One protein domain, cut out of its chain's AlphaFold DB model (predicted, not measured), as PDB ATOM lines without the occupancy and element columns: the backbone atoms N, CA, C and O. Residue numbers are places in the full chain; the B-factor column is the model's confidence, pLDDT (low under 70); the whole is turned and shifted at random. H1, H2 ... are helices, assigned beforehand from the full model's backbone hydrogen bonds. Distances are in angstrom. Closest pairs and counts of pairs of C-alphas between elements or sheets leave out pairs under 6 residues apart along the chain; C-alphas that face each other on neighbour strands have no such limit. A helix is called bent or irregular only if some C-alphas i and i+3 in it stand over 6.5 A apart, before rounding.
ATOM      1  N   LEU A   4      35.667  14.640 -55.417       74.12
ATOM      2  CA  LEU A   4      36.893  15.069 -56.101       74.12
ATOM      3  C   LEU A   4      37.024  16.602 -56.202       74.12
ATOM      4  O   LEU A   4      38.096  17.148 -55.964       74.12
ATOM      5  N   ASP A   5      35.933  17.311 -56.517       75.56
ATOM      6  CA  ASP A   5      35.908  18.784 -56.576       75.56
ATOM      7  C   ASP A   5      35.916  19.418 -55.183       75.56
ATOM      8  O   ASP A   5      36.254  20.590 -55.020       75.56
ATOM      9  N   ARG A   6      35.492  18.657 -54.172       71.38
ATOM     10  CA  ARG A   6      35.398  19.127 -52.793       71.38
ATOM     11  C   ARG A   6      36.760  19.120 -52.102       71.38
ATOM     12  O   ARG A   6      36.961  19.921 -51.194       71.38
ATOM     13  N   TYR A   7      37.675  18.263 -52.562       77.25
ATOM     14  CA  TYR A   7      38.994  18.047 -51.965       77.25
ATOM     15  C   TYR A   7      40.092  17.983 -53.044       77.25
ATOM     16  O   TYR A   7      40.642  16.909 -53.312       77.25
ATOM     17  N   PRO A   8      40.418  19.117 -53.690       82.38
ATOM     18  CA  PRO A   8      41.385  19.149 -54.787       82.38
ATOM     19  C   PRO A   8      42.801  18.754 -54.344       82.38
ATOM     20  O   PRO A   8      43.468  18.012 -55.059       82.38
ATOM     21  N   GLU A   9      43.239  19.169 -53.152       83.25
ATOM     22  CA  GLU A   9      44.594  18.893 -52.645       83.25
ATOM     23  C   GLU A   9      44.803  17.406 -52.335       83.25
ATOM     24  O   GLU A   9      45.785  16.805 -52.767       83.25
ATOM     25  N   LEU A  10      43.832  16.778 -51.666       81.56
ATOM     26  CA  LEU A  10      43.860  15.342 -51.394       81.56
ATOM     27  C   LEU A  10      43.743  14.516 -52.687       81.56
ATOM     28  O   LEU A  10      44.397  13.484 -52.838       81.56
ATOM     29  N   THR A  11      42.952  14.993 -53.650       87.50
ATOM     30  CA  THR A  11      42.844  14.383 -54.982       87.50
ATOM     31  C   THR A  11      44.179  14.441 -55.724       87.50
ATOM     32  O   THR A  11      44.614  13.429 -56.271       87.50
ATOM     33  N   GLU A  12      44.871  15.584 -55.722       88.25
ATOM     34  CA  GLU A  12      46.215  15.695 -56.301       88.25
ATOM     35  C   GLU A  12      47.233  14.812 -55.580       88.25
ATOM     36  O   GLU A  12      48.035  14.150 -56.239       88.25
ATOM     37  N   TYR A  13      47.173  14.741 -54.249       86.69
ATOM     38  CA  TYR A  13      48.037  13.871 -53.455       86.69
ATOM     39  C   TYR A  13      47.889  12.396 -53.858       86.69
ATOM     40  O   TYR A  13      48.877  11.717 -54.150       86.69
ATOM     41  N   LEU A  14      46.651  11.904 -53.939       87.38
ATOM     42  CA  LEU A  14      46.362  10.519 -54.312       87.38
ATOM     43  C   LEU A  14      46.683  10.246 -55.789       87.38
ATOM     44  O   LEU A  14      47.234   9.195 -56.120       87.38
ATOM     45  N   ARG A  15      46.433  11.213 -56.676       90.19
ATOM     46  CA  ARG A  15      46.809  11.115 -58.091       90.19
ATOM     47  C   ARG A  15      48.328  11.068 -58.273       90.19
ATOM     48  O   ARG A  15      48.821  10.290 -59.084       90.19
ATOM     49  N   SER A  16      49.081  11.847 -57.495       88.44
ATOM     50  CA  SER A  16      50.553  11.834 -57.482       88.44
ATOM     51  C   SER A  16      51.119  10.483 -57.021       88.44
ATOM     52  O   SER A  16      52.153  10.034 -57.514       88.44
ATOM     53  N   ARG A  17      50.394   9.778 -56.142       85.75
ATOM     54  CA  ARG A  17      50.697   8.393 -55.740       85.75
ATOM     55  C   ARG A  17      50.358   7.340 -56.803       85.75
ATOM     56  O   ARG A  17      50.758   6.190 -56.652       85.75
ATOM     57  N   GLY A  18      49.685   7.727 -57.889       88.69
ATOM     58  CA  GLY A  18      49.359   6.853 -59.017       88.69
ATOM     59  C   GLY A  18      47.944   6.276 -59.000       88.69
ATOM     60  O   GLY A  18      47.659   5.407 -59.820       88.69
ATOM     61  N   HIS A  19      47.065   6.752 -58.114       89.69
ATOM     62  CA  HIS A  19      45.665   6.327 -58.092       89.69
ATOM     63  C   HIS A  19      44.860   6.977 -59.224       89.69
ATOM     64  O   HIS A  19      45.035   8.159 -59.538       89.69
ATOM     65  N   ALA A  20      43.958   6.206 -59.826       90.38
ATOM     66  CA  ALA A  20      43.007   6.696 -60.816       90.38
ATOM     67  C   ALA A  20      41.865   7.480 -60.156       90.38
ATOM     68  O   ALA A  20      41.510   7.234 -59.008       90.38
ATOM     69  N   ASP A  21      41.215   8.378 -60.898       88.62
ATOM     70  CA  ASP A  21      40.117   9.202 -60.364       88.62
ATOM     71  C   ASP A  21      38.965   8.362 -59.765       88.62
ATOM     72  O   ASP A  21      38.337   8.774 -58.790       88.62
ATOM     73  N   GLU A  22      38.717   7.161 -60.300       88.88
ATOM     74  CA  GLU A  22      37.742   6.198 -59.760       88.88
ATOM     75  C   GLU A  22      38.164   5.647 -58.387       88.88
ATOM     76  O   GLU A  22      37.345   5.553 -57.474       88.88
ATOM     77  N   GLU A  23      39.449   5.331 -58.218       89.62
ATOM     78  CA  GLU A  23      40.032   4.876 -56.951       89.62
ATOM     79  C   GLU A  23      40.028   5.998 -55.916       89.62
ATOM     80  O   GLU A  23      39.650   5.794 -54.765       89.62
ATOM     81  N   ILE A  24      40.372   7.213 -56.343       89.56
ATOM     82  CA  ILE A  24      40.347   8.405 -55.497       89.56
ATOM     83  C   ILE A  24      38.927   8.655 -54.985       89.56
ATOM     84  O   ILE A  24      38.743   8.903 -53.796       89.56
ATOM     85  N   ALA A  25      37.910   8.534 -55.840       87.94
ATOM     86  CA  ALA A  25      36.520   8.680 -55.420       87.94
ATOM     87  C   ALA A  25      36.117   7.646 -54.350       87.94
ATOM     88  O   ALA A  25      35.405   7.995 -53.409       87.94
ATOM     89  N   LEU A  26      36.599   6.401 -54.450       88.12
ATOM     90  CA  LEU A  26      36.379   5.375 -53.423       88.12
ATOM     91  C   LEU A  26      37.082   5.729 -52.108       88.12
ATOM     92  O   LEU A  26      36.471   5.621 -51.047       88.12
ATOM     93  N   ILE A  27      38.330   6.194 -52.178       86.88
ATOM     94  CA  ILE A  27      39.123   6.612 -51.014       86.88
ATOM     95  C   ILE A  27      38.434   7.765 -50.281       86.88
ATOM     96  O   ILE A  27      38.237   7.694 -49.069       86.88
ATOM     97  N   LEU A  28      37.996   8.788 -51.017       85.12
ATOM     98  CA  LEU A  28      37.262   9.931 -50.472       85.12
ATOM     99  C   LEU A  28      35.915   9.518 -49.867       85.12
ATOM    100  O   LEU A  28      35.545  10.003 -48.798       85.12
ATOM    101  N   ALA A  29      35.190   8.604 -50.515       84.56
ATOM    102  CA  ALA A  29      33.931   8.087 -49.989       84.56
ATOM    103  C   ALA A  29      34.134   7.288 -48.693       84.56
ATOM    104  O   ALA A  29      33.321   7.386 -47.775       84.56
ATOM    105  N   GLU A  30      35.214   6.513 -48.593       84.62
ATOM    106  CA  GLU A  30      35.524   5.737 -47.393       84.62
ATOM    107  C   GLU A  30      35.985   6.631 -46.237       84.62
ATOM    108  O   GLU A  30      35.564   6.431 -45.098       84.62
ATOM    109  N   LEU A  31      36.747   7.683 -46.543       79.19
ATOM    110  CA  LEU A  31      37.035   8.790 -45.630       79.19
ATOM    111  C   LEU A  31      35.751   9.421 -45.085       79.19
ATOM    112  O   LEU A  31      35.576   9.524 -43.875       79.19
ATOM    113  N   HIS A  32      34.814   9.761 -45.971       76.56
ATOM    114  CA  HIS A  32      33.537  10.359 -45.589       76.56
ATOM    115  C   HIS A  32      32.648   9.403 -44.769       76.56
ATOM    116  O   HIS A  32      31.811   9.851 -43.987       76.56
ATOM    117  N   LYS A  33      32.782   8.082 -44.939       76.06
ATOM    118  CA  LYS A  33      32.075   7.101 -44.097       76.06
ATOM    119  C   LYS A  33      32.708   6.939 -42.725       76.06
ATOM    120  O   LYS A  33      31.984   6.727 -41.757       76.06
ATOM    121  N   LYS A  34      34.041   6.941 -42.654       69.06
ATOM    122  CA  LYS A  34      34.765   6.793 -41.388       69.06
ATOM    123  C   LYS A  34      34.611   8.014 -40.501       69.06
ATOM    124  O   LYS A  34      34.715   7.865 -39.286       69.06
ATOM    125  N   ASP A  35      34.312   9.165 -41.091       63.06
ATOM    126  CA  ASP A  35      34.230  10.402 -40.347       63.06
ATOM    127  C   ASP A  35      32.883  11.120 -40.468       63.06
ATOM    128  O   ASP A  35      32.627  11.907 -41.374       63.06
ATOM    129  N   GLU A  36      32.015  10.882 -39.478       56.56
ATOM    130  CA  GLU A  36      30.824  11.700 -39.218       56.56
ATOM    131  C   GLU A  36      31.170  13.083 -38.608       56.56
ATOM    132  O   GLU A  36      30.253  13.816 -38.232       56.56
ATOM    133  N   GLY A  37      32.450  13.490 -38.497       55.06
ATOM    134  CA  GLY A  37      32.785  14.762 -37.833       55.06
ATOM    135  C   GLY A  37      34.129  15.443 -38.119       55.06
ATOM    136  O   GLY A  37      34.251  16.628 -37.806       55.06
ATOM    137  N   VAL A  38      35.126  14.779 -38.697       57.84
ATOM    138  CA  VAL A  38      36.439  15.374 -38.990       57.84
ATOM    139  C   VAL A  38      36.425  15.982 -40.389       57.84
ATOM    140  O   VAL A  38      36.110  15.340 -41.389       57.84
ATOM    141  N   MET A  39      36.761  17.270 -40.450       64.69
ATOM    142  CA  MET A  39      36.948  17.981 -41.711       64.69
ATOM    143  C   MET A  39      38.214  17.465 -42.398       64.69
ATOM    144  O   MET A  39      39.247  17.324 -41.751       64.69
ATOM    145  N   ILE A  40      38.155  17.223 -43.710       66.12
ATOM    146  CA  ILE A  40      39.309  16.756 -44.498       66.12
ATOM    147  C   ILE A  40      40.522  17.692 -44.381       66.12
ATOM    148  O   ILE A  40      41.650  17.214 -44.442       66.12
ATOM    149  N   ASP A  41      40.315  18.982 -44.114       66.75
ATOM    150  CA  ASP A  41      41.405  19.917 -43.804       66.75
ATOM    151  C   ASP A  41      42.255  19.430 -42.617       66.75
ATOM    152  O   ASP A  41      43.481  19.446 -42.674       66.75
ATOM    153  N   SER A  42      41.621  18.884 -41.574       74.38
ATOM    154  CA  SER A  42      42.329  18.268 -40.445       74.38
ATOM    155  C   SER A  42      43.046  16.976 -40.832       74.38
ATOM    156  O   SER A  42      44.047  16.633 -40.219       74.38
ATOM    157  N   ILE A  43      42.561  16.264 -41.848       76.12
ATOM    158  CA  ILE A  43      43.200  15.041 -42.339       76.12
ATOM    159  C   ILE A  43      44.465  15.376 -43.118       76.12
ATOM    160  O   ILE A  43      45.473  14.712 -42.916       76.12
ATOM    161  N   MET A  44      44.446  16.418 -43.950       78.88
ATOM    162  CA  MET A  44      45.651  16.901 -44.631       78.88
ATOM    163  C   MET A  44      46.711  17.358 -43.623       78.88
ATOM    164  O   MET A  44      47.849  16.896 -43.704       78.88
ATOM    165  N   ASP A  45      46.321  18.147 -42.614       81.06
ATOM    166  CA  ASP A  45      47.224  18.536 -41.522       81.06
ATOM    167  C   ASP A  45      47.780  17.307 -40.785       81.06
ATOM    168  O   ASP A  45      48.977  17.225 -40.514       81.06
ATOM    169  N   SER A  46      46.944  16.314 -40.473       79.19
ATOM    170  CA  SER A  46      47.401  15.097 -39.801       79.19
ATOM    171  C   SER A  46      48.269  14.198 -40.690       79.19
ATOM    172  O   SER A  46      49.147  13.521 -40.158       79.19
ATOM    173  N   ILE A  47      48.078  14.186 -42.013       80.94
ATOM    174  CA  ILE A  47      48.972  13.493 -42.957       80.94
ATOM    175  C   ILE A  47      50.345  14.169 -42.953       80.94
ATOM    176  O   ILE A  47      51.357  13.476 -42.848       80.94
ATOM    177  N   ASP A  48      50.389  15.502 -43.004       79.19
ATOM    178  CA  ASP A  48      51.640  16.268 -42.940       79.19
ATOM    179  C   ASP A  48      52.344  16.124 -41.580       79.19
ATOM    180  O   ASP A  48      53.574  16.062 -41.509       79.19
ATOM    181  N   LEU A  49      51.578  16.012 -40.491       83.06
ATOM    182  CA  LEU A  49      52.094  15.755 -39.142       83.06
ATOM    183  C   LEU A  49      52.469  14.280 -38.901       83.06
ATOM    184  O   LEU A  49      53.134  13.983 -37.906       83.06
ATOM    185  N   GLY A  50      52.067  13.364 -39.789       78.19
ATOM    186  CA  GLY A  50      52.246  11.916 -39.637       78.19
ATOM    187  C   GLY A  50      51.366  11.276 -38.555       78.19
ATOM    188  O   GLY A  50      51.662  10.173 -38.103       78.19
ATOM    189  N   ASP A  51      50.314  11.970 -38.121       79.06
ATOM    190  CA  ASP A  51      49.361  11.526 -37.093       79.06
ATOM    191  C   ASP A  51      48.156  10.779 -37.698       79.06
ATOM    192  O   ASP A  51      47.406  10.112 -36.989       79.06
ATOM    193  N   PHE A  52      47.973  10.860 -39.024       81.62
ATOM    194  CA  PHE A  52      46.917  10.149 -39.745       81.62
ATOM    195  C   PHE A  52      47.472   9.162 -40.766       81.62
ATOM    196  O   PHE A  52      48.207   9.523 -41.687       81.62
ATOM    197  N   ASP A  53      47.044   7.910 -40.633       79.00
ATOM    198  CA  ASP A  53      47.486   6.811 -41.482       79.00
ATOM    199  C   ASP A  53      46.550   6.655 -42.692       79.00
ATOM    200  O   ASP A  53      45.637   5.824 -42.731       79.00
ATOM    201  N   ILE A  54      46.751   7.512 -43.698       80.94
ATOM    202  CA  ILE A  54      45.946   7.475 -44.927       80.94
ATOM    203  C   ILE A  54      46.116   6.156 -45.692       80.94
ATOM    204  O   ILE A  54      45.206   5.736 -46.404       80.94
ATOM    205  N   ASP A  55      47.233   5.453 -45.509       84.62
ATOM    206  CA  ASP A  55      47.473   4.162 -46.150       84.62
ATOM    207  C   ASP A  55      46.478   3.084 -45.691       84.62
ATOM    208  O   ASP A  55      46.074   2.239 -46.493       84.62
ATOM    209  N   GLU A  56      46.009   3.124 -44.439       84.38
ATOM    210  CA  GLU A  56      44.940   2.227 -43.979       84.38
ATOM    211  C   GLU A  56      43.595   2.538 -44.640       84.38
ATOM    212  O   GLU A  56      42.836   1.623 -44.965       84.38
ATOM    213  N   ILE A  57      43.296   3.819 -44.866       83.56
ATOM    214  CA  ILE A  57      42.087   4.239 -45.582       83.56
ATOM    215  C   ILE A  57      42.148   3.771 -47.026       83.56
ATOM    216  O   ILE A  57      41.169   3.220 -47.519       83.56
ATOM    217  N   ILE A  58      43.285   3.970 -47.693       86.06
ATOM    218  CA  ILE A  58      43.472   3.568 -49.087       86.06
ATOM    219  C   ILE A  58      43.235   2.063 -49.223       86.06
ATOM    220  O   ILE A  58      42.425   1.644 -50.045       86.06
ATOM    221  N   LYS A  59      43.838   1.250 -48.350       87.25
ATOM    222  CA  LYS A  59      43.613  -0.204 -48.333       87.25
ATOM    223  C   LYS A  59      42.154  -0.569 -48.076       87.25
ATOM    224  O   LYS A  59      41.606  -1.415 -48.777       87.25
ATOM    225  N   ALA A  60      41.510   0.079 -47.104       84.25
ATOM    226  CA  ALA A  60      40.105  -0.164 -46.787       84.25
ATOM    227  C   ALA A  60      39.177   0.200 -47.959       84.25
ATOM    228  O   ALA A  60      38.268  -0.562 -48.281       84.25
ATOM    229  N   ALA A  61      39.439   1.326 -48.621       86.25
ATOM    230  CA  ALA A  61      38.662   1.821 -49.749       86.25
ATOM    231  C   ALA A  61      38.837   0.967 -51.011       86.25
ATOM    232  O   ALA A  61      37.866   0.702 -51.718       86.25
ATOM    233  N   LEU A  62      40.065   0.518 -51.279       86.00
ATOM    234  CA  LEU A  62      40.395  -0.331 -52.427       86.00
ATOM    235  C   LEU A  62      40.124  -1.818 -52.157       86.00
ATOM    236  O   LEU A  62      40.160  -2.636 -53.074       86.00
ATOM    237  N   GLY A  63      39.810  -2.181 -50.910       80.00
ATOM    238  CA  GLY A  63      39.575  -3.564 -50.507       80.00
ATOM    239  C   GLY A  63      40.830  -4.439 -50.579       80.00
ATOM    240  O   GLY A  63      40.711  -5.665 -50.642       80.00
TER     241      GLY A  63
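Overview. This is residues 4 to 63 of the 65 residues of an uncharacterized protein of Blastopirellula marina (UniProt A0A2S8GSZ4). Four short helices, joined by tight links, stand round a common middle in a small rounded body: H4 packs across the longest helix, H2, H1 packs on the first residues of H2, and H3 closes the remaining side loosely, near H1 and H4 but touching no helix. H1 stands at a steep tilt to H2 and to H3, H3 stands at a steep tilt to H4, and H2 and H4 cross at 71 degrees. The printed part has 60 residues with four named helices, in the order H1, H2, H3, H4, and no named strand; its class is all helix. It is compact, with a radius of gyration of the C-alphas of 10.5 A and spans of 24 by 21 by 21 A.

Along the chain. The printed part begins at Leu 4, and its residues 4 to 6 are a run of helix too short to bear a name. H1 is residues 8 to 16, from Pro 8 to Ser 16, and measures 12.0 A from first to last C-alpha. It begins at C-alpha 8, at (41.385, 19.149, -54.787). H2 follows as residues 21 to 34, Asp 21 to Lys 34, 19.9 A long from first to last C-alpha. Its first C-alpha, that of Asp 21, is at (40.117, 9.202, -60.364). H3 is residues 40 to 49, Ile 40 to Leu 49, and measures 13.9 A between its end C-alphas. H4 is residues 54 to 62, Ile 54 to Leu 62, 12.2 A from first to last C-alpha, and it ends at C-alpha 62, at (40.395, -0.331, -52.427). Gly 63 is the last printed residue. No helix is bent or irregular.

Arrangement. H1 touches H2 with 5 pairs of C-alphas within 8 A, and H2 touches H1 with residues 21 to 24 alone. The closest C-alphas of the two, those of Leu 14 and Ile 24, are 6.5 A apart. H1 and H2 run opposite ways at a steep tilt of 56 degrees. H2 also touches H4, with 13 pairs of C-alphas within 8 A. Their closest C-alphas, those of Ile 27 and Ala 61, are 5.0 A apart, and their centres are 8.9 A apart. The lines of H2 and H4 are about perpendicular, but only just, at 71 degrees. H3 touches no helix. It is close to H1 but not clearly touching: their closest C-alphas, those of Leu 10 and Met 44, are 7.2 A apart, and the two run the same way at a steep tilt of 49 degrees. H3 is also close to H4 but not clearly touching, with the C-alphas of Ile 47 and Ile 54, the closest of the two helices, 7.0 A apart. H3 and H4 run opposite ways at a steep tilt of 52 degrees. H2 and H3 are apart, but only just, with a closest C-alpha distance of 8.4 A. H1 and H4 are apart. In H1, H2, H3 and H4 every pair of O of residue i and N of residue i+4 is within hydrogen-bond range.

Size, cuts and confidence. The two C-alphas farthest apart, those of Gly 18 and Gly 37, are 28.0 A from each other, and the first and last printed C-alphas, those of Leu 4 and Gly 63, are 19.6 A apart. The printed part runs from residue 4 to residue 63 of a full chain of 65 residues and has no cut. The links H1 to H2, H2 to H3 and H3 to H4 are tight, with 4, 5 and 4 residues between the helices, and no link is long. The mean pLDDT of the printed part is 80.5. Residues 34 to 41 are under 70; of these, 34 belongs to H2, and 40 and 41 belong to H3.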